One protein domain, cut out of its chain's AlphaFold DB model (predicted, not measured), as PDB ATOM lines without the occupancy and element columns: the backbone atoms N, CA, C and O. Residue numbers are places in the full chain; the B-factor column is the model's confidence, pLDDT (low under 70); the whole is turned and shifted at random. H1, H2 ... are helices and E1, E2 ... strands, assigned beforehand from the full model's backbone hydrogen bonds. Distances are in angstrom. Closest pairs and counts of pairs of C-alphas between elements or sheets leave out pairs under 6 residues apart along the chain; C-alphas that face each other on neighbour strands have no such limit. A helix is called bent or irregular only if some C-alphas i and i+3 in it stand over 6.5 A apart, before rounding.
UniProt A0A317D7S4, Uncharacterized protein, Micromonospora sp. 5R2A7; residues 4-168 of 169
ATOM      1  N   LEU A   4      64.224  44.318  69.921       89.75
ATOM      2  CA  LEU A   4      63.742  44.159  71.297       89.75
ATOM      3  C   LEU A   4      64.732  44.683  72.347       89.75
ATOM      4  O   LEU A   4      64.361  44.901  73.498       89.75
ATOM      5  N   GLY A   5      65.983  44.920  71.948       88.12
ATOM      6  CA  GLY A   5      66.979  45.606  72.767       88.12
ATOM      7  C   GLY A   5      66.717  47.107  72.942       88.12
ATOM      8  O   GLY A   5      67.372  47.720  73.780       88.12
ATOM      9  N   ASN A   6      65.788  47.708  72.185       92.38
ATOM     10  CA  ASN A   6      65.389  49.106  72.342       92.38
ATOM     11  C   ASN A   6      64.210  49.224  73.337       92.38
ATOM     12  O   ASN A   6      63.108  48.771  73.021       92.38
ATOM     13  N   PRO A   7      64.391  49.862  74.513       91.00
ATOM     14  CA  PRO A   7      63.337  49.936  75.530       91.00
ATOM     15  C   PRO A   7      62.084  50.695  75.081       91.00
ATOM     16  O   PRO A   7      60.976  50.287  75.419       91.00
ATOM     17  N   ALA A   8      62.244  51.774  74.307       89.88
ATOM     18  CA  ALA A   8      61.123  52.582  73.831       89.88
ATOM     19  C   ALA A   8      60.259  51.795  72.835       89.88
ATOM     20  O   ALA A   8      59.035  51.763  72.963       89.88
ATOM     21  N   PHE A   9      60.893  51.089  71.895       93.56
ATOM     22  CA  PHE A   9      60.187  50.215  70.960       93.56
ATOM     23  C   PHE A   9      59.452  49.088  71.695       93.56
ATOM     24  O   PHE A   9      58.272  48.860  71.440       93.56
ATOM     25  N   SER A  10      60.115  48.416  72.640       93.25
ATOM     26  CA  SER A  10      59.507  47.334  73.426       93.25
ATOM     27  C   SER A  10      58.303  47.819  74.245       93.25
ATOM     28  O   SER A  10      57.260  47.172  74.246       93.25
ATOM     29  N   GLN A  11      58.385  49.005  74.854       93.62
ATOM     30  CA  GLN A  11      57.260  49.605  75.579       93.62
ATOM     31  C   GLN A  11      56.071  49.940  74.658       93.62
ATOM     32  O   GLN A  11      54.909  49.707  75.011       93.62
ATOM     33  N   LEU A  12      56.340  50.474  73.463       95.38
ATOM     34  CA  LEU A  12      55.302  50.715  72.457       95.38
ATOM     35  C   LEU A  12      54.686  49.403  71.958       95.38
ATOM     36  O   LEU A  12      53.483  49.335  71.719       95.38
ATOM     37  N   LEU A  13      55.487  48.345  71.835       93.25
ATOM     38  CA  LEU A  13      55.021  47.040  71.377       93.25
ATOM     39  C   LEU A  13      54.088  46.399  72.407       93.25
ATOM     40  O   LEU A  13      53.036  45.867  72.047       93.25
ATOM     41  N   ASP A  14      54.451  46.489  73.685       90.81
ATOM     42  CA  ASP A  14      53.643  45.967  74.783       90.81
ATOM     43  C   ASP A  14      52.314  46.711  74.920       90.81
ATOM     44  O   ASP A  14      51.289  46.077  75.187       90.81
ATOM     45  N   SER A  15      52.308  48.023  74.666       89.00
ATOM     46  CA  SER A  15      51.103  48.860  74.709       89.00
ATOM     47  C   SER A  15      50.249  48.812  73.437       89.00
ATOM     48  O   SER A  15      49.079  49.191  73.496       89.00
ATOM     49  N   ALA A  16      50.773  48.308  72.313       89.94
ATOM     50  CA  ALA A  16      50.017  48.194  71.068       89.94
ATOM     51  C   ALA A  16      48.821  47.235  71.245       89.94
ATOM     52  O   ALA A  16      49.021  46.035  71.520       89.94
ATOM     53  N   PRO A  17      47.575  47.723  71.099       86.38
ATOM     54  CA  PRO A  17      46.397  46.927  71.393       86.38
ATOM     55  C   PRO A  17      46.144  45.890  70.294       86.38
ATOM     56  O   PRO A  17      46.490  46.070  69.128       86.38
ATOM     57  N   THR A  18      45.503  44.785  70.667       81.19
ATOM     58  CA  THR A  18      44.948  43.812  69.716       81.19
ATOM     59  C   THR A  18      43.446  44.023  69.633       81.19
ATOM     60  O   THR A  18      42.743  43.785  70.619       81.19
ATOM     61  N   LEU A  19      42.957  44.496  68.488       80.50
ATOM     62  CA  LEU A  19      41.582  44.964  68.332       80.50
ATOM     63  C   LEU A  19      40.874  44.260  67.183       80.50
ATOM     64  O   LEU A  19      41.455  43.992  66.136       80.50
ATOM     65  N   GLY A  20      39.579  44.003  67.371       70.00
ATOM     66  CA  GLY A  20      38.747  43.354  66.364       70.00
ATOM     67  C   GLY A  20      39.320  41.998  65.947       70.00
ATOM     68  O   GLY A  20      39.486  41.089  66.766       70.00
ATOM     69  N   ARG A  21      39.599  41.851  64.649       72.25
ATOM     70  CA  ARG A  21      40.269  40.663  64.097       72.25
ATOM     71  C   ARG A  21      41.780  40.824  63.961       72.25
ATOM     72  O   ARG A  21      42.442  39.832  63.656       72.25
ATOM     73  N   GLU A  22      42.309  42.014  64.215       77.75
ATOM     74  CA  GLU A  22      43.738  42.265  64.167       77.75
ATOM     75  C   GLU A  22      44.408  41.681  65.411       77.75
ATOM     76  O   GLU A  22      44.054  41.989  66.553       77.75
ATOM     77  N   ARG A  23      45.355  40.766  65.196       74.62
ATOM     78  CA  ARG A  23      46.027  40.037  66.276       74.62
ATOM     79  C   ARG A  23      47.533  40.152  66.144       74.62
ATOM     80  O   ARG A  23      48.064  40.132  65.035       74.62
ATOM     81  N   ARG A  24      48.202  40.180  67.300       83.56
ATOM     82  CA  ARG A  24      49.651  39.981  67.406       83.56
ATOM     83  C   ARG A  24      50.034  38.723  66.636       83.56
ATOM     84  O   ARG A  24      49.488  37.648  66.891       83.56
ATOM     85  N   GLN A  25      50.955  38.875  65.695       82.31
ATOM     86  CA  GLN A  25      51.599  37.749  65.032       82.31
ATOM     87  C   GLN A  25      52.939  37.456  65.701       82.31
ATOM     88  O   GLN A  25      53.591  38.356  66.228       82.31
ATOM     89  N   ASN A  26      53.365  36.197  65.641       86.25
ATOM     90  CA  ASN A  26      54.733  35.840  65.987       86.25
ATOM     91  C   ASN A  26      55.647  36.336  64.867       86.25
ATOM     92  O   ASN A  26      55.636  35.781  63.766       86.25
ATOM     93  N   LEU A  27      56.390  37.401  65.152       90.69
ATOM     94  CA  LEU A  27      57.361  37.987  64.239       90.69
ATOM     95  C   LEU A  27      58.730  37.356  64.477       90.69
ATOM     96  O   LEU A  27      59.140  37.153  65.620       90.69
ATOM     97  N   ASP A  28      59.452  37.093  63.394       94.31
ATOM     98  CA  ASP A  28      60.900  36.943  63.468       94.31
ATOM     99  C   ASP A  28      61.506  38.349  63.618       94.31
ATOM    100  O   ASP A  28      61.462  39.169  62.694       94.31
ATOM    101  N   TRP A  29      62.001  38.645  64.820       94.38
ATOM    102  CA  TRP A  29      62.524  39.964  65.176       94.38
ATOM    103  C   TRP A  29      63.855  40.289  64.504       94.38
ATOM    104  O   TRP A  29      64.135  41.469  64.287       94.38
ATOM    105  N   ASP A  30      64.633  39.275  64.121       94.94
ATOM    106  CA  ASP A  30      65.862  39.480  63.361       94.94
ATOM    107  C   ASP A  30      65.508  39.911  61.936       94.94
ATOM    108  O   ASP A  30      66.002  40.930  61.452       94.94
ATOM    109  N   VAL A  31      64.550  39.226  61.300       95.69
ATOM    110  CA  VAL A  31      64.049  39.605  59.966       95.69
ATOM    111  C   VAL A  31      63.340  40.962  59.990       95.69
ATOM    112  O   VAL A  31      63.467  41.738  59.043       95.69
ATOM    113  N   TYR A  32      62.602  41.279  61.057       95.44
ATOM    114  CA  TYR A  32      61.986  42.598  61.227       95.44
ATOM    115  C   TYR A  32      63.048  43.700  61.362       95.44
ATOM    116  O   TYR A  32      62.936  44.747  60.728       95.44
ATOM    117  N   GLY A  33      64.103  43.452  62.144       95.38
ATOM    118  CA  GLY A  33      65.224  44.376  62.307       95.38
ATOM    119  C   GLY A  33      66.043  44.569  61.030       95.38
ATOM    120  O   GLY A  33      66.489  45.683  60.763       95.38
ATOM    121  N   GLU A  34      66.229  43.516  60.229       95.50
ATOM    122  CA  GLU A  34      66.798  43.620  58.879       95.50
ATOM    123  C   GLU A  34      65.919  44.489  57.977       95.50
ATOM    124  O   GLU A  34      66.415  45.432  57.376       95.50
ATOM    125  N   ALA A  35      64.609  44.225  57.937       96.19
ATOM    126  CA  ALA A  35      63.670  44.987  57.120       96.19
ATOM    127  C   ALA A  35      63.643  46.483  57.475       96.19
ATOM    128  O   ALA A  35      63.617  47.318  56.576       96.19
ATOM    129  N   LEU A  36      63.664  46.824  58.768       95.38
ATOM    130  CA  LEU A  36      63.744  48.215  59.224       95.38
ATOM    131  C   LEU A  36      65.020  48.903  58.738       95.38
ATOM    132  O   LEU A  36      64.967  50.034  58.258       95.38
ATOM    133  N   ASN A  37      66.156  48.212  58.854       94.00
ATOM    134  CA  ASN A  37      67.445  48.726  58.409       94.00
ATOM    135  C   ASN A  37      67.483  48.904  56.883       94.00
ATOM    136  O   ASN A  37      67.940  49.938  56.407       94.00
ATOM    137  N   ASP A  38      66.956  47.933  56.132       95.06
ATOM    138  CA  ASP A  38      66.824  48.003  54.673       95.06
ATOM    139  C   ASP A  38      65.930  49.172  54.230       95.06
ATOM    140  O   ASP A  38      66.178  49.775  53.189       95.06
ATOM    141  N   ALA A  39      64.897  49.488  55.014       94.81
ATOM    142  CA  ALA A  39      63.971  50.589  54.760       94.81
ATOM    143  C   ALA A  39      64.493  51.963  55.228       94.81
ATOM    144  O   ALA A  39      63.850  52.973  54.962       94.81
ATOM    145  N   GLY A  40      65.634  52.016  55.926       94.38
ATOM    146  CA  GLY A  40      66.237  53.267  56.396       94.38
ATOM    147  C   GLY A  40      65.560  53.901  57.618       94.38
ATOM    148  O   GLY A  40      65.769  55.086  57.873       94.38
ATOM    149  N   PHE A  41      64.769  53.149  58.392       94.56
ATOM    150  CA  PHE A  41      64.133  53.659  59.612       94.56
ATOM    151  C   PHE A  41      64.995  53.422  60.857       94.56
ATOM    152  O   PHE A  41      65.541  52.335  61.066       94.56
ATOM    153  N   SER A  42      65.063  54.428  61.733       92.31
ATOM    154  CA  SER A  42      65.729  54.319  63.033       92.31
ATOM    155  C   SER A  42      64.728  54.039  64.149       92.31
ATOM    156  O   SER A  42      63.743  54.755  64.321       92.31
ATOM    157  N   LEU A  43      65.033  53.056  64.998       92.44
ATOM    158  CA  LEU A  43      64.242  52.749  66.198       92.44
ATOM    159  C   LEU A  43      64.174  53.904  67.208       92.44
ATOM    160  O   LEU A  43      63.352  53.852  68.115       92.44
ATOM    161  N   THR A  44      65.030  54.923  67.102       90.88
ATOM    162  CA  THR A  44      64.950  56.124  67.952       90.88
ATOM    163  C   THR A  44      63.807  57.050  67.556       90.88
ATOM    164  O   THR A  44      63.351  57.830  68.386       90.88
ATOM    165  N   ASP A  45      63.342  56.953  66.312       93.75
ATOM    166  CA  ASP A  45      62.327  57.835  65.738       93.75
ATOM    167  C   ASP A  45      60.932  57.216  65.754       93.75
ATOM    168  O   ASP A  45      59.990  57.818  65.243       93.75
ATOM    169  N   VAL A  46      60.786  56.008  66.311       96.31
ATOM    170  CA  VAL A  46      59.484  55.349  66.421       96.31
ATOM    171  C   VAL A  46      58.592  56.145  67.371       96.31
ATOM    172  O   VAL A  46      58.942  56.425  68.517       96.31
ATOM    173  N   ARG A  47      57.414  56.524  66.884       96.62
ATOM    174  CA  ARG A  47      56.430  57.321  67.624       96.62
ATOM    175  C   ARG A  47      55.280  56.472  68.105       96.62
ATOM    176  O   ARG A  47      54.770  56.682  69.202       96.62
ATOM    177  N   THR A  48      54.884  55.486  67.306       97.38
ATOM    178  CA  THR A  48      53.899  54.517  67.752       97.38
ATOM    179  C   THR A  48      53.927  53.217  66.970       97.38
ATOM    180  O   THR A  48      54.426  53.168  65.849       97.38
ATOM    181  N   LEU A  49      53.359  52.173  67.572       97.00
ATOM    182  CA  LEU A  49      53.140  50.874  66.957       97.00
ATOM    183  C   LEU A  49      51.645  50.542  66.947       97.00
ATOM    184  O   LEU A  49      50.902  50.956  67.841       97.00
ATOM    185  N   SER A  50      51.205  49.784  65.948       95.62
ATOM    186  CA  SER A  50      49.841  49.257  65.877       95.62
ATOM    187  C   SER A  50      49.788  47.948  65.096       95.62
ATOM    188  O   SER A  50      50.596  47.706  64.202       95.62
ATOM    189  N   TRP A  51      48.814  47.104  65.420       93.69
ATOM    190  CA  TRP A  51      48.510  45.899  64.657       93.69
ATOM    191  C   TRP A  51      47.386  46.212  63.677       93.69
ATOM    192  O   TRP A  51      46.233  46.361  64.078       93.69
ATOM    193  N   ALA A  52      47.734  46.319  62.400       91.81
ATOM    194  CA  ALA A  52      46.804  46.690  61.340       91.81
ATOM    195  C   ALA A  52      47.168  45.985  60.036       91.81
ATOM    196  O   ALA A  52      48.239  45.386  59.904       91.81
ATOM    197  N   ARG A  53      46.291  46.084  59.045       89.25
ATOM    198  CA  ARG A  53      46.603  45.706  57.668       89.25
ATOM    199  C   ARG A  53      47.181  46.888  56.914       89.25
ATOM    200  O   ARG A  53      46.704  48.008  57.064       89.25
ATOM    201  N   PHE A  54      48.132  46.605  56.032       89.56
ATOM    202  CA  PHE A  54      48.572  47.545  55.010       89.56
ATOM    203  C   PHE A  54      48.084  47.093  53.633       89.56
ATOM    204  O   PHE A  54      48.336  45.954  53.211       89.56
ATOM    205  N   SER A  55      47.387  47.980  52.926       85.81
ATOM    206  CA  SER A  55      46.833  47.722  51.597       85.81
ATOM    207  C   SER A  55      47.177  48.838  50.616       85.81
ATOM    208  O   SER A  55      47.011  50.012  50.919       85.81
ATOM    209  N   GLU A  56      47.583  48.452  49.410       81.19
ATOM    210  CA  GLU A  56      47.796  49.345  48.254       81.19
ATOM    211  C   GLU A  56      46.691  49.145  47.201       81.19
ATOM    212  O   GLU A  56      46.740  49.693  46.105       81.19
ATOM    213  N   VAL A  57      45.690  48.316  47.519       73.06
ATOM    214  CA  VAL A  57      44.589  47.957  46.620       73.06
ATOM    215  C   VAL A  57      43.260  48.523  47.120       73.06
ATOM    216  O   VAL A  57      43.128  48.979  48.263       73.06
ATOM    217  N   GLY A  58      42.244  48.484  46.255       62.31
ATOM    218  CA  GLY A  58      40.891  48.930  46.583       62.31
ATOM    219  C   GLY A  58      40.346  48.290  47.868       62.31
ATOM    220  O   GLY A  58      40.568  47.113  48.146       62.31
ATOM    221  N   VAL A  59      39.598  49.082  48.640       60.62
ATOM    222  CA  VAL A  59      39.087  48.765  49.988       60.62
ATOM    223  C   VAL A  59      38.283  47.454  50.034       60.62
ATOM    224  O   VAL A  59      38.239  46.769  51.054       60.62
ATOM    225  N   GLY A  60      37.643  47.073  48.924       53.78
ATOM    226  CA  GLY A  60      36.811  45.871  48.835       53.78
ATOM    227  C   GLY A  60      37.572  44.546  48.965       53.78
ATOM    228  O   GLY A  60      36.951  43.520  49.235       53.78
ATOM    229  N   ALA A  61      38.900  44.542  48.813       55.94
ATOM    230  CA  ALA A  61      39.692  43.334  48.990       55.94
ATOM    231  C   ALA A  61      39.853  43.002  50.485       55.94
ATOM    232  O   ALA A  61      40.317  43.816  51.286       55.94
ATOM    233  N   LEU A  62      39.490  41.781  50.878       54.75
ATOM    234  CA  LEU A  62      39.957  41.194  52.132       54.75
ATOM    235  C   LEU A  62      41.377  40.683  51.883       54.75
ATOM    236  O   LEU A  62      41.564  39.566  51.413       54.75
ATOM    237  N   THR A  63      42.375  41.527  52.126       53.69
ATOM    238  CA  THR A  63      43.779  41.119  52.033       53.69
ATOM    239  C   THR A  63      44.190  40.312  53.269       53.69
ATOM    240  O   THR A  63      43.591  40.413  54.344       53.69
ATOM    241  N   GLU A  64      45.180  39.435  53.105       56.25
ATOM    242  CA  GLU A  64      45.634  38.540  54.170       56.25
ATOM    243  C   GLU A  64      46.497  39.257  55.219       56.25
ATOM    244  O   GLU A  64      47.456  39.943  54.877       56.25
ATOM    245  N   GLY A  65      46.213  38.964  56.494       69.38
ATOM    246  CA  GLY A  65      47.145  39.086  57.620       69.38
ATOM    247  C   GLY A  65      47.280  40.467  58.269       69.38
ATOM    248  O   GLY A  65      47.492  41.469  57.603       69.38
ATOM    249  N   THR A  66      47.214  40.494  59.600       86.06
ATOM    250  CA  THR A  66      47.615  41.641  60.426       86.06
ATOM    251  C   THR A  66      49.132  41.764  60.467       86.06
ATOM    252  O   THR A  66      49.807  40.804  60.823       86.06
ATOM    253  N   SER A  67      49.678  42.928  60.176       90.81
ATOM    254  CA  SER A  67      51.104  43.223  60.307       90.81
ATOM    255  C   SER A  67      51.369  44.140  61.493       90.81
ATOM    256  O   SER A  67      50.453  44.805  61.986       90.81
ATOM    257  N   LEU A  68      52.622  44.186  61.945       94.62
ATOM    258  CA  LEU A  68      53.048  45.243  62.851       94.62
ATOM    259  C   LEU A  68      53.370  46.477  62.014       94.62
ATOM    260  O   LEU A  68      54.246  46.442  61.147       94.62
ATOM    261  N   ILE A  69      52.624  47.540  62.277       95.69
ATOM    262  CA  ILE A  69      52.831  48.866  61.721       95.69
ATOM    263  C   ILE A  69      53.635  49.672  62.727       95.69
ATOM    264  O   ILE A  69      53.289  49.714  63.910       95.69
ATOM    265  N   ALA A  70      54.678  50.333  62.245       96.94
ATOM    266  CA  ALA A  70      55.450  51.300  62.996       96.94
ATOM    267  C   ALA A  70      55.365  52.663  62.310       96.94
ATOM    268  O   ALA A  70      55.626  52.778  61.114       96.94
ATOM    269  N   VAL A  71      54.990  53.685  63.072       97.56
ATOM    270  CA  VAL A  71      55.001  55.080  62.624       97.56
ATOM    271  C   VAL A  71      56.260  55.734  63.167       97.56
ATOM    272  O   VAL A  71      56.493  55.721  64.379       97.56
ATOM    273  N   PHE A  72      57.053  56.298  62.269       96.75
ATOM    274  CA  PHE A  72      58.285  57.027  62.534       96.75
ATOM    275  C   PHE A  72      58.109  58.508  62.192       96.75
ATOM    276  O   PHE A  72      57.167  58.882  61.496       96.75
ATOM    277  N   ASN A  73      59.040  59.354  62.636       95.38
ATOM    278  CA  ASN A  73      59.040  60.787  62.307       95.38
ATOM    279  C   ASN A  73      59.036  61.076  60.790       95.38
ATOM    280  O   ASN A  73      58.557  62.121  60.369       95.38
ATOM    281  N   ASN A  74      59.582  60.179  59.969       94.38
ATOM    282  CA  ASN A  74      59.733  60.362  58.524       94.38
ATOM    283  C   ASN A  74      58.837  59.443  57.681       94.38
ATOM    284  O   ASN A  74      58.912  59.476  56.457       94.38
ATOM    285  N   GLY A  75      58.003  58.600  58.292       96.00
ATOM    286  CA  GLY A  75      57.178  57.687  57.511       96.00
ATOM    287  C   GLY A  75      56.554  56.551  58.297       96.00
ATOM    288  O   GLY A  75      56.577  56.498  59.526       96.00
ATOM    289  N   ILE A  76      55.989  55.608  57.557       96.75
ATOM    290  CA  ILE A  76      55.335  54.414  58.078       96.75
ATOM    291  C   ILE A  76      56.059  53.195  57.540       96.75
ATOM    292  O   ILE A  76      56.417  53.141  56.369       96.75
ATOM    293  N   PHE A  77      56.210  52.192  58.388       96.75
ATOM    294  CA  PHE A  77      56.800  50.909  58.060       96.75
ATOM    295  C   PHE A  77      55.843  49.781  58.438       96.75
ATOM    296  O   PHE A  77      55.239  49.794  59.511       96.75
ATOM    297  N   GLU A  78      55.742  48.778  57.576       94.81
ATOM    298  CA  GLU A  78      54.957  47.569  57.792       94.81
ATOM    299  C   GLU A  78      55.820  46.334  57.577       94.81
ATOM    300  O   GLU A  78      56.469  46.200  56.539       94.81
ATOM    301  N   SER A  79      55.779  45.388  58.517       94.12
ATOM    302  CA  SER A  79      56.372  44.073  58.293       94.12
ATOM    303  C   SER A  79      55.663  42.958  59.055       94.12
ATOM    304  O   SER A  79      55.149  43.120  60.165       94.12
ATOM    305  N   LEU A  80      55.701  41.773  58.443       90.94
ATOM    306  CA  LEU A  80      55.291  40.498  59.033       90.94
ATOM    307  C   LEU A  80      56.471  39.725  59.645       90.94
ATOM    308  O   LEU A  80      56.276  38.588  60.070       90.94
ATOM    309  N   GLY A  81      57.691  40.279  59.638       92.06
ATOM    310  CA  GLY A  81      58.891  39.558  60.085       92.06
ATOM    311  C   GLY A  81      59.125  38.293  59.255       92.06
ATOM    312  O   GLY A  81      59.420  37.230  59.788       92.06
ATOM    313  N   LYS A  82      58.889  38.361  57.940       93.25
ATOM    314  CA  LYS A  82      59.016  37.221  57.020       93.25
ATOM    315  C   LYS A  82      59.914  37.575  55.852       93.25
ATOM    316  O   LYS A  82      60.019  38.732  55.462       93.25
ATOM    317  N   ARG A  83      60.511  36.553  55.244       94.62
ATOM    318  CA  ARG A  83      61.287  36.680  54.009       94.62
ATOM    319  C   ARG A  83      60.427  36.370  52.787       94.62
ATOM    320  O   ARG A  83      59.498  35.562  52.849       94.62
ATOM    321  N   ARG A  84      60.750  36.989  51.653       91.50
ATOM    322  CA  ARG A  84      60.206  36.607  50.344       91.50
ATOM    323  C   ARG A  84      60.729  35.213  49.979       91.50
ATOM    324  O   ARG A  84      61.922  34.955  50.107       91.50
ATOM    325  N   LEU A  85      59.850  34.334  49.490       87.69
ATOM    326  CA  LEU A  85      60.183  32.928  49.199       87.69
ATOM    327  C   LEU A  85      61.345  32.772  48.202       87.69
ATOM    328  O   LEU A  85      62.203  31.921  48.404       87.69
ATOM    329  N   MET A  86      61.389  33.605  47.156       87.69
ATOM    330  CA  MET A  86      62.389  33.492  46.084       87.69
ATOM    331  C   MET A  86      63.704  34.216  46.401       87.69
ATOM    332  O   MET A  86      64.772  33.636  46.252       87.69
ATOM    333  N   SER A  87      63.649  35.477  46.844       90.69
ATOM    334  CA  SER A  87      64.856  36.293  47.061       90.69
ATOM    335  C   SER A  87      65.473  36.130  48.449       90.69
ATOM    336  O   SER A  87      66.573  36.618  48.674       90.69
ATOM    337  N   ARG A  88      64.752  35.524  49.406       91.81
ATOM    338  CA  ARG A  88      65.077  35.528  50.848       91.81
ATOM    339  C   ARG A  88      65.247  36.926  51.464       91.81
ATOM    340  O   ARG A  88      65.576  37.033  52.645       91.81
ATOM    341  N   SER A  89      64.977  37.993  50.715       94.19
ATOM    342  CA  SER A  89      64.993  39.353  51.244       94.19
ATOM    343  C   SER A  89      63.843  39.529  52.240       94.19
ATOM    344  O   SER A  89      62.791  38.894  52.062       94.19
ATOM    345  N   PRO A  90      63.991  40.377  53.267       95.38
ATOM    346  CA  PRO A  90      62.883  40.707  54.148       95.38
ATOM    347  C   PRO A  90      61.680  41.245  53.353       95.38
ATOM    348  O   PRO A  90      61.822  41.905  52.319       95.38
ATOM    349  N   LYS A  91      60.468  40.897  53.787       93.38
ATOM    350  CA  LYS A  91      59.211  41.388  53.219       93.38
ATOM    351  C   LYS A  91      58.692  42.506  54.114       93.38
ATOM    352  O   LYS A  91      58.291  42.242  55.244       93.38
ATOM    353  N   TYR A  92      58.669  43.713  53.570       94.19
ATOM    354  CA  TYR A  92      58.117  44.892  54.217       94.19
ATOM    355  C   TYR A  92      57.490  45.821  53.182       94.19
ATOM    356  O   TYR A  92      57.686  45.636  51.972       94.19
ATOM    357  N   ARG A  93      56.761  46.814  53.679       94.19
ATOM    358  CA  ARG A  93      56.326  47.996  52.935       94.19
ATOM    359  C   ARG A  93      56.649  49.244  53.736       94.19
ATOM    360  O   ARG A  93      56.809  49.174  54.955       94.19
ATOM    361  N   ALA A  94      56.750  50.370  53.046       94.88
ATOM    362  CA  ALA A  94      56.995  51.653  53.672       94.88
ATOM    363  C   ALA A  94      56.274  52.771  52.916       94.88
ATOM    364  O   ALA A  94      56.131  52.697  51.698       94.88
ATOM    365  N   ILE A  95      55.848  53.794  53.650       95.06
ATOM    366  CA  ILE A  95      55.397  55.075  53.105       95.06
ATOM    367  C   ILE A  95      56.348  56.130  53.648       95.06
ATOM    368  O   ILE A  95      56.466  56.278  54.861       95.06
ATOM    369  N   ASP A  96      57.007  56.852  52.753       94.81
ATOM    370  CA  ASP A  96      57.807  58.023  53.094       94.81
ATOM    371  C   ASP A  96      56.893  59.252  53.155       94.81
ATOM    372  O   ASP A  96      56.152  59.517  52.203       94.81
ATOM    373  N   PHE A  97      56.916  59.991  54.266       94.56
ATOM    374  CA  PHE A  97      56.084  61.186  54.415       94.56
ATOM    375  C   PHE A  97      56.454  62.300  53.435       94.56
ATOM    376  O   PHE A  97      55.569  63.073  53.077       94.56
ATOM    377  N   GLU A  98      57.679  62.340  52.904       94.06
ATOM    378  CA  GLU A  98      58.035  63.288  51.837       94.06
ATOM    379  C   GLU A  98      57.226  63.060  50.547       94.06
ATOM    380  O   GLU A  98      57.043  63.976  49.745       94.06
ATOM    381  N   GLN A  99      56.710  61.845  50.342       93.62
ATOM    382  CA  GLN A  99      55.901  61.489  49.173       93.62
ATOM    383  C   GLN A  99      54.406  61.762  49.385       93.62
ATOM    384  O   GLN A  99      53.634  61.738  48.421       93.62
ATOM    385  N   VAL A 100      53.983  62.006  50.628       95.19
ATOM    386  CA  VAL A 100      52.578  62.176  50.997       95.19
ATOM    387  C   VAL A 100      52.152  63.622  50.750       95.19
ATOM    388  O   VAL A 100      52.589  64.548  51.422       95.19
ATOM    389  N   ALA A 101      51.247  63.813  49.793       95.06
ATOM    390  CA  ALA A 101      50.599  65.095  49.527       95.06
ATOM    391  C   ALA A 101      49.338  65.308  50.383       95.06
ATOM    392  O   ALA A 101      48.904  66.441  50.573       95.06
ATOM    393  N   GLY A 102      48.734  64.228  50.885       94.62
ATOM    394  CA  GLY A 102      47.581  64.287  51.776       94.62
ATOM    395  C   GLY A 102      47.293  62.943  52.431       94.62
ATOM    396  O   GLY A 102      47.638  61.889  51.899       94.62
ATOM    397  N   TYR A 103      46.653  62.975  53.592       95.81
ATOM    398  CA  TYR A 103      46.182  61.784  54.285       95.81
ATOM    399  C   TYR A 103      44.922  62.105  55.088       95.81
ATOM    400  O   TYR A 103      44.637  63.269  55.368       95.81
ATOM    401  N   GLY A 104      44.157  61.079  55.448       95.00
ATOM    402  CA  GLY A 104      42.935  61.262  56.226       95.00
ATOM    403  C   GLY A 104      42.280  59.950  56.620       95.00
ATOM    404  O   GLY A 104      42.647  58.880  56.124       95.00
ATOM    405  N   ASP A 105      41.318  60.042  57.533       95.25
ATOM    406  CA  ASP A 105      40.484  58.915  57.911       95.25
ATOM    407  C   ASP A 105      39.487  58.570  56.804       95.25
ATOM    408  O   ASP A 105      38.913  59.436  56.142       95.25
ATOM    409  N   VAL A 106      39.279  57.272  56.601       92.25
ATOM    410  CA  VAL A 106      38.250  56.765  55.695       92.25
ATOM    411  C   VAL A 106      37.579  55.559  56.329       92.25
ATOM    412  O   VAL A 106      38.232  54.567  56.657       92.25
ATOM    413  N   ASP A 107      36.258  55.626  56.457       90.88
ATOM    414  CA  ASP A 107      35.463  54.558  57.046       90.88
ATOM    415  C   ASP A 107      34.656  53.829  55.980       90.88
ATOM    416  O   ASP A 107      33.929  54.425  55.183       90.88
ATOM    417  N   HIS A 108      34.752  52.501  55.992       86.25
ATOM    418  CA  HIS A 108      33.999  51.647  55.088       86.25
ATOM    419  C   HIS A 108      33.180  50.629  55.857       86.25
ATOM    420  O   HIS A 108      33.703  49.736  56.528       86.25
ATOM    421  N   VAL A 109      31.866  50.735  55.697       81.94
ATOM    422  CA  VAL A 109      30.904  49.828  56.311       81.94
ATOM    423  C   VAL A 109      30.300  48.947  55.228       81.94
ATOM    424  O   VAL A 109      29.565  49.405  54.359       81.94
ATOM    425  N   VAL A 110      30.602  47.653  55.283       79.69
ATOM    426  CA  VAL A 110      29.961  46.639  54.445       79.69
ATOM    427  C   VAL A 110      28.788  46.065  55.231       79.69
ATOM    428  O   VAL A 110      28.907  45.030  55.894       79.69
ATOM    429  N   GLU A 111      27.657  46.768  55.186       70.44
ATOM    430  CA  GLU A 111      26.480  46.505  56.027       70.44
ATOM    431  C   GLU A 111      25.982  45.058  55.934       70.44
ATOM    432  O   GLU A 111      25.739  44.417  56.960       70.44
ATOM    433  N   HIS A 112      25.909  44.500  54.720       67.19
ATOM    434  CA  HIS A 112      25.419  43.136  54.490       67.19
ATOM    435  C   HIS A 112      26.272  42.066  55.192       67.19
ATOM    436  O   HIS A 112      25.755  41.053  55.665       67.19
ATOM    437  N   HIS A 113      27.577  42.312  55.322       71.88
ATOM    438  CA  HIS A 113      28.508  41.421  56.016       71.88
ATOM    439  C   HIS A 113      28.829  41.878  57.445       71.88
ATOM    440  O   HIS A 113      29.583  41.200  58.146       71.88
ATOM    441  N   ARG A 114      28.249  43.008  57.881       79.81
ATOM    442  CA  ARG A 114      28.554  43.702  59.140       79.81
ATOM    443  C   ARG A 114      30.054  43.915  59.337       79.81
ATOM    444  O   ARG A 114      30.550  43.774  60.449       79.81
ATOM    445  N   ILE A 115      30.798  44.190  58.270       84.75
ATOM    446  CA  ILE A 115      32.236  44.459  58.368       84.75
ATOM    447  C   ILE A 115      32.412  45.968  58.433       84.75
ATOM    448  O   ILE A 115      31.960  46.676  57.538       84.75
ATOM    449  N   PHE A 116      33.072  46.439  59.482       87.75
ATOM    450  CA  PHE A 116      33.449  47.836  59.644       87.75
ATOM    451  C   PHE A 116      34.962  47.913  59.487       87.75
ATOM    452  O   PHE A 116      35.690  47.214  60.199       87.75
ATOM    453  N   LYS A 117      35.416  48.709  58.525       89.31
ATOM    454  CA  LYS A 117      36.822  48.997  58.269       89.31
ATOM    455  C   LYS A 117      37.066  50.465  58.584       89.31
ATOM    456  O   LYS A 117      36.388  51.324  58.028       89.31
ATOM    457  N   TYR A 118      38.019  50.704  59.466       92.38
ATOM    458  CA  TYR A 118      38.486  52.020  59.875       92.38
ATOM    459  C   TYR A 118      39.873  52.193  59.298       92.38
ATOM    460  O   TYR A 118      40.739  51.351  59.548       92.38
ATOM    461  N   CYS A 119      40.074  53.230  58.495       93.62
ATOM    462  CA  CYS A 119      41.281  53.342  57.698       93.62
ATOM    463  C   CYS A 119      41.939  54.708  57.834       93.62
ATOM    464  O   CYS A 119      41.273  55.698  58.123       93.62
ATOM    465  N   ILE A 120      43.241  54.744  57.565       95.75
ATOM    466  CA  ILE A 120      43.969  55.966  57.217       95.75
ATOM    467  C   ILE A 120      44.497  55.765  55.803       95.75
ATOM    468  O   ILE A 120      45.218  54.795  55.552       95.75
ATOM    469  N   GLU A 121      44.117  56.644  54.883       95.12
ATOM    470  CA  GLU A 121      44.616  56.633  53.509       95.12
ATOM    471  C   GLU A 121      45.716  57.667  53.324       95.12
ATOM    472  O   GLU A 121      45.603  58.788  53.810       95.12
ATOM    473  N   PHE A 122      46.755  57.288  52.583       95.00
ATOM    474  CA  PHE A 122      47.872  58.150  52.220       95.00
ATOM    475  C   PHE A 122      47.855  58.364  50.715       95.00
ATOM    476  O   PHE A 122      47.832  57.405  49.938       95.00
ATOM    477  N   GLN A 123      47.873  59.625  50.306       95.25
ATOM    478  CA  GLN A 123      47.814  60.048  48.919       95.25
ATOM    479  C   GLN A 123      49.070  60.832  48.557       95.25
ATOM    480  O   GLN A 123      49.517  61.699  49.304       95.25
ATOM    481  N   GLY A 124      49.625  60.534  47.390       94.88
ATOM    482  CA  GLY A 124      50.698  61.294  46.770       94.88
ATOM    483  C   GLY A 124      50.160  62.385  45.851       94.88
ATOM    484  O   GLY A 124      48.950  62.627  45.758       94.88
ATOM    485  N   ALA A 125      51.071  63.038  45.132       94.25
ATOM    486  CA  ALA A 125      50.717  64.057  44.150       94.25
ATOM    487  C   ALA A 125      49.695  63.527  43.124       94.25
ATOM    488  O   ALA A 125      49.802  62.403  42.634       94.25
ATOM    489  N   GLY A 126      48.688  64.348  42.805       92.94
ATOM    490  CA  GLY A 126      47.605  63.957  41.895       92.94
ATOM    491  C   GLY A 126      46.621  62.936  42.479       92.94
ATOM    492  O   GLY A 126      45.954  62.247  41.712       92.94
ATOM    493  N   SER A 127      46.539  62.824  43.811       88.19
ATOM    494  CA  SER A 127      45.622  61.916  44.521       88.19
ATOM    495  C   SER A 127      45.868  60.427  44.235       88.19
ATOM    496  O   SER A 127      44.952  59.608  44.298       88.19
ATOM    497  N   ILE A 128      47.117  60.057  43.931       91.25
ATOM    498  CA  ILE A 128      47.524  58.655  43.781       91.25
ATOM    499  C   ILE A 128      47.547  58.000  45.165       91.25
ATOM    500  O   ILE A 128      48.219  58.496  46.063       91.25
ATOM    501  N   LEU A 129      46.854  56.872  45.338       91.62
ATOM    502  CA  LEU A 129      46.905  56.096  46.580       91.62
ATOM    503  C   LEU A 129      48.308  55.499  46.769       91.62
ATOM    504  O   LEU A 129      48.722  54.644  45.989       91.62
ATOM    505  N   LEU A 130      49.010  55.926  47.819       92.75
ATOM    506  CA  LEU A 130      50.308  55.370  48.227       92.75
ATOM    507  C   LEU A 130      50.135  54.155  49.138       92.75
ATOM    508  O   LEU A 130      50.947  53.237  49.125       92.75
ATOM    509  N   GLY A 131      49.063  54.141  49.924       92.25
ATOM    510  CA  GLY A 131      48.738  53.024  50.792       92.25
ATOM    511  C   GLY A 131      47.623  53.357  51.769       92.25
ATOM    512  O   GLY A 131      47.162  54.495  51.874       92.25
ATOM    513  N   ARG A 132      47.182  52.328  52.482       92.56
ATOM    514  CA  ARG A 132      46.122  52.396  53.481       92.56
ATOM    515  C   ARG A 132      46.496  51.545  54.682       92.56
ATOM    516  O   ARG A 132      46.780  50.357  54.521       92.56
ATOM    517  N   LEU A 133      46.411  52.135  55.869       93.38
ATOM    518  CA  LEU A 133      46.329  51.386  57.120       93.38
ATOM    519  C   LEU A 133      44.864  51.044  57.378       93.38
ATOM    520  O   LEU A 133      44.021  51.930  57.310       93.38
ATOM    521  N   GLU A 134      44.553  49.777  57.634       91.25
ATOM    522  CA  GLU A 134      43.188  49.280  57.833       91.25
ATOM    523  C   GLU A 134      43.098  48.493  59.144       91.25
ATOM    524  O   GLU A 134      43.817  47.511  59.347       91.25
ATOM    525  N   TRP A 135      42.151  48.883  59.995       91.19
ATOM    526  CA  TRP A 135      41.699  48.102  61.140       91.19
ATOM    527  C   TRP A 135      40.263  47.660  60.903       91.19
ATOM    528  O   TRP A 135      39.399  48.480  60.584       91.19
ATOM    529  N   HIS A 136      39.974  46.369  61.078       87.31
ATOM    530  CA  HIS A 136      38.630  45.857  60.832       87.31
ATOM    531  C   HIS A 136      38.038  45.080  62.005       87.31
ATOM    532  O   HIS A 136      38.689  44.301  62.711       87.31
ATOM    533  N   VAL A 137      36.727  45.243  62.149       87.56
ATOM    534  CA  VAL A 137      35.893  44.480  63.069       87.56
ATOM    535  C   VAL A 137      34.733  43.870  62.295       87.56
ATOM    536  O   VAL A 137      34.117  44.499  61.433       87.56
ATOM    537  N   GLN A 138      34.435  42.610  62.598       85.06
ATOM    538  CA  GLN A 138      33.246  41.953  62.082       85.06
ATOM    539  C   GLN A 138      32.173  41.963  63.158       85.06
ATOM    540  O   GLN A 138      32.360  41.425  64.249       85.06
ATOM    541  N   GLY A 139      31.031  42.552  62.833       78.88
ATOM    542  CA  GLY A 139      29.896  42.585  63.718       78.88
ATOM    543  C   GLY A 139      29.311  41.209  63.964       78.88
ATOM    544  O   GLY A 139      29.165  40.385  63.059       78.88
ATOM    545  N   LYS A 140      28.981  40.957  65.228       77.50
ATOM    546  CA  LYS A 140      28.407  39.687  65.657       77.50
ATOM    547  C   LYS A 140      26.961  39.600  65.162       77.50
ATOM    548  O   LYS A 140      26.237  40.596  65.099       77.50
ATOM    549  N   ARG A 141      26.526  38.393  64.777       68.38
ATOM    550  CA  ARG A 141      25.123  38.136  64.396       68.38
ATOM    551  C   ARG A 141      24.190  38.305  65.601       68.38
ATOM    552  O   ARG A 141      23.094  38.833  65.442       68.38
ATOM    553  N   PHE A 142      24.678  37.912  66.779       67.00
ATOM    554  CA  PHE A 142      24.022  38.010  68.080       67.00
ATOM    555  C   PHE A 142      24.986  38.668  69.085       67.00
ATOM    556  O   PHE A 142      26.166  38.314  69.106       67.00
ATOM    557  N   GLY A 143      24.495  39.600  69.905       68.06
ATOM    558  CA  GLY A 143      25.285  40.323  70.915       68.06
ATOM    559  C   GLY A 143      25.675  41.754  70.520       68.06
ATOM    560  O   GLY A 143      25.660  42.110  69.343       68.06
ATOM    561  N   ASP A 144      26.009  42.570  71.526       78.94
ATOM    562  CA  ASP A 144      26.479  43.951  71.357       78.94
ATOM    563  C   ASP A 144      27.997  43.969  71.103       78.94
ATOM    564  O   ASP A 144      28.782  43.432  71.884       78.94
ATOM    565  N   ASN A 145      28.410  44.563  69.986       84.56
ATOM    566  CA  ASN A 145      29.801  44.718  69.567       84.56
ATOM    567  C   ASN A 145      30.228  46.193  69.470       84.56
ATOM    568  O   ASN A 145      31.298  46.482  68.935       84.56
ATOM    569  N   ARG A 146      29.416  47.134  69.976       86.12
ATOM    570  CA  ARG A 146      29.707  48.576  69.920       86.12
ATOM    571  C   ARG A 146      31.038  48.925  70.570       86.12
ATOM    572  O   ARG A 146      31.746  49.778  70.056       86.12
ATOM    573  N   GLN A 147      31.397  48.259  71.669       89.31
ATOM    574  CA  GLN A 147      32.681  48.486  72.338       89.31
ATOM    575  C   GLN A 147      33.870  48.099  71.451       89.31
ATOM    576  O   GLN A 147      34.817  48.871  71.359       89.31
ATOM    577  N   GLU A 148      33.808  46.950  70.770       88.88
ATOM    578  CA  GLU A 148      34.853  46.523  69.827       88.88
ATOM    579  C   GLU A 148      34.937  47.495  68.644       88.88
ATOM    580  O   GLU A 148      36.026  47.943  68.309       88.88
ATOM    581  N   ILE A 149      33.788  47.895  68.082       89.31
ATOM    582  CA  ILE A 149      33.704  48.905  67.016       89.31
ATOM    583  C   ILE A 149      34.370  50.222  67.435       89.31
ATOM    584  O   ILE A 149      35.240  50.733  66.733       89.31
ATOM    585  N   MET A 150      33.981  50.755  68.592       91.25
ATOM    586  CA  MET A 150      34.522  52.007  69.117       91.25
ATOM    587  C   MET A 150      36.015  51.897  69.415       91.25
ATOM    588  O   MET A 150      36.751  52.845  69.171       91.25
ATOM    589  N   ALA A 151      36.479  50.759  69.937       92.44
ATOM    590  CA  ALA A 151      37.894  50.544  70.202       92.44
ATOM    591  C   ALA A 151      38.713  50.509  68.903       92.44
ATOM    592  O   ALA A 151      39.762  51.141  68.840       92.44
ATOM    593  N   THR A 152      38.219  49.841  67.855       92.25
ATOM    594  CA  THR A 152      38.870  49.810  66.536       92.25
ATOM    595  C   THR A 152      38.959  51.204  65.909       92.25
ATOM    596  O   THR A 152      40.030  51.587  65.448       92.25
ATOM    597  N   ALA A 153      37.879  51.992  65.955       93.06
ATOM    598  CA  ALA A 153      37.894  53.377  65.473       93.06
ATOM    599  C   ALA A 153      38.874  54.259  66.271       93.06
ATOM    600  O   ALA A 153      39.669  54.992  65.690       93.06
ATOM    601  N   ARG A 154      38.890  54.127  67.606       95.25
ATOM    602  CA  ARG A 154      39.826  54.865  68.473       95.25
ATOM    603  C   ARG A 154      41.286  54.538  68.193       95.25
ATOM    604  O   ARG A 154      42.132  55.401  68.380       95.25
ATOM    605  N   GLU A 155      41.598  53.315  67.781       95.38
ATOM    606  CA  GLU A 155      42.969  52.956  67.421       95.38
ATOM    607  C   GLU A 155      43.418  53.621  66.125       95.38
ATOM    608  O   GLU A 155      44.523  54.162  66.085       95.38
ATOM    609  N   ARG A 156      42.546  53.664  65.106       95.25
ATOM    610  CA  ARG A 156      42.773  54.490  63.913       95.25
ATOM    611  C   ARG A 156      43.035  55.940  64.328       95.25
ATOM    612  O   ARG A 156      44.046  56.502  63.924       95.25
ATOM    613  N   ASP A 157      42.183  56.519  65.174       97.19
ATOM    614  CA  ASP A 157      42.325  57.917  65.619       97.19
ATOM    615  C   ASP A 157      43.609  58.170  66.396       97.19
ATOM    616  O   ASP A 157      44.261  59.191  66.208       97.19
ATOM    617  N   ARG A 158      44.006  57.228  67.253       97.19
ATOM    618  CA  ARG A 158      45.255  57.309  68.010       97.19
ATOM    619  C   ARG A 158      46.461  57.341  67.075       97.19
ATOM    620  O   ARG A 158      47.369  58.139  67.285       97.19
ATOM    621  N   VAL A 159      46.478  56.484  66.054       97.31
ATOM    622  CA  VAL A 159      47.556  56.461  65.057       97.31
ATOM    623  C   VAL A 159      47.528  57.724  64.193       97.31
ATOM    624  O   VAL A 159      48.578  58.324  63.981       97.31
ATOM    625  N   LEU A 160      46.347  58.173  63.759       97.56
ATOM    626  CA  LEU A 160      46.185  59.408  62.989       97.56
ATOM    627  C   LEU A 160      46.643  60.644  63.777       97.56
ATOM    628  O   LEU A 160      47.339  61.486  63.226       97.56
ATOM    629  N   SER A 161      46.334  60.718  65.075       97.75
ATOM    630  CA  SER A 161      46.798  61.792  65.962       97.75
ATOM    631  C   SER A 161      48.323  61.875  66.002       97.75
ATOM    632  O   SER A 161      48.879  62.962  65.911       97.75
ATOM    633  N   VAL A 162      49.011  60.732  66.082       97.38
ATOM    634  CA  VAL A 162      50.481  60.695  66.046       97.38
ATOM    635  C   VAL A 162      51.012  61.188  64.695       97.38
ATOM    636  O   VAL A 162      52.009  61.900  64.656       97.38
ATOM    637  N   ILE A 163      50.351  60.849  63.586       96.94
ATOM    638  CA  ILE A 163      50.741  61.319  62.245       96.94
ATOM    639  C   ILE A 163      50.540  62.839  62.108       96.94
ATOM    640  O   ILE A 163      51.421  63.516  61.569       96.94
ATOM    641  N   ASN A 164      49.433  63.375  62.633       96.06
ATOM    642  CA  ASN A 164      49.158  64.816  62.686       96.06
ATOM    643  C   ASN A 164      50.260  65.562  63.453       96.06
ATOM    644  O   ASN A 164      50.865  66.488  62.913       96.06
ATOM    645  N   GLU A 165      50.614  65.075  64.650       95.56
ATOM    646  CA  GLU A 165      51.691  65.639  65.479       95.56
ATOM    647  C   GLU A 165      53.044  65.692  64.755       95.56
ATOM    648  O   GLU A 165      53.805  66.642  64.933       95.56
ATOM    649  N   ILE A 166      53.359  64.671  63.952       93.88
ATOM    650  CA  ILE A 166      54.610  64.599  63.183       93.88
ATOM    651  C   ILE A 166      54.585  65.575  62.002       93.88
ATOM    652  O   ILE A 166      55.584  66.231  61.717       93.88
ATOM    653  N   SER A 167      53.444  65.668  61.320       85.06
ATOM    654  CA  SER A 167      53.281  66.457  60.095       85.06
ATOM    655  C   SER A 167      53.036  67.949  60.358       85.06
ATOM    656  O   SER A 167      53.040  68.737  59.416       85.06
ATOM    657  N   GLY A 168      52.816  68.343  61.618       74.31
ATOM    658  CA  GLY A 168      52.538  69.725  62.015       74.31
ATOM    659  C   GLY A 168      51.114  70.200  61.702       74.31
ATOM    660  O   GLY A 168      50.916  71.408  61.564       74.31
TER     661      GLY A 168
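What this domain is: This is residues 4 to 168 of the 169 residues of an uncharacterized protein of Micromonospora sp. 5R2A7 (UniProt A0A317D7S4). A single, twisted sheet of seven strands folds back on itself at E1, so that the leaf E4 E3 E2 faces the leaf E7 E6 E5, and one long helix, H3, packs on one face of the sheet, with contacts in both leaves and at E1. The short helix H1 covers E1 on the same face as H3, and H2 packs over E3 and E4, at the other end of the sheet from E5. The printed part has 165 residues, with three named helices and seven named strands in the order H1 H2 E1 E2 E3 E4 E5 E6 E7 H3. Across the sheet the order is E4 E3 E2 E1 E7 E6 E5, antiparallel throughout, and the class is mixed, helices and strands. The whole is compact, with a radius of gyration of the C-alphas of 15.7 A and a rounded outline of 45 by 37 by 34 A.

Where its parts are: Find C-alpha 7 at (63.337, 49.936, 75.530); there H1 begins and runs to residue 15. Residues 16 to 28 hold no named element, and then H2 takes residues 29 to 38. Next look at E1, residues 46 to 55, 20.9 A from first to last C-alpha, which bends by 85 degrees at residue 51. E2 follows at residues 67 to 72, then E3 at residues 75 to 83, 21.7 A long with a bend of 68 degrees at residue 80, and E4 at residues 90 to 96. C-alpha 102 at (47.581, 64.287, 51.776) opens E5, residues 102 to 110, 25.1 A long. E6 spans residues 115 to 123, 24.0 A, and E7 residues 129 to 138, 25.0 A. H3, the longest helix, runs from residue 146 to residue 167, 31.2 A, and ends with C-alpha 167 at (53.281, 66.457, 60.095).

How they stand to each other: Start in the sheet with E1, the hinge of the folded sheet, one sheet bent back on itself into two leaves. Its pairing is staggered: residues 46 to 52 pair with E2, where N 50 and O 69 are 2.9 A apart, and residues 53 to 55 pair with E7, where N 55 and O 132 are 2.9 A apart. E1 E2 E3 E4 form a meander, each strand the antiparallel neighbour of the one before, and E5 E6 E7 form another. In the hairpin E2 and E3, look for N 70 and O 77, 2.8 A apart; in the hairpin E3 and E4, N 78 and O 93 are 2.9 A apart. In the hairpin E5 and E6, N 106 and O 119 are 3.0 A apart, and in the hairpin E6 and E7, N 118 and O 135 are 2.8 A apart. Between the leaves, the closest C-alphas of E4 and E7 are those of Ile 95 and Leu 130, 7.1 A apart. H3 is on the sheet; its closest C-alphas to E6 are Ala 153 and Tyr 118, 5.8 A, and to E1 Val 162 and Arg 47, 7.0 A. H1 lies over E1 on the same face as H3, at a height over the sheet of 8.6 A, with Leu 12 and Leu 49 as closest C-alphas, 5.9 A apart. H2 lies over E4 and E3 at a height of 7.6 A; its closest C-alphas to E3 are Tyr 32 and Gly 81, 4.5 A apart. H1, H2 and H3 are apart from one another, and in each of them every O i to N i+4 pair is within hydrogen-bond range.

The domain as a whole: The two C-alphas farthest apart are those of Gly 40 and Phe 142, 46.4 A. The printed part has no cut. The links H1 to H2, of 13 residues, and E1 to E2, of 11 residues, are long. The mean pLDDT of the printed part is 88.8; look for values under 70 at residues 58 to 65, residue 112 and residues 141 to 143 of this predicted model.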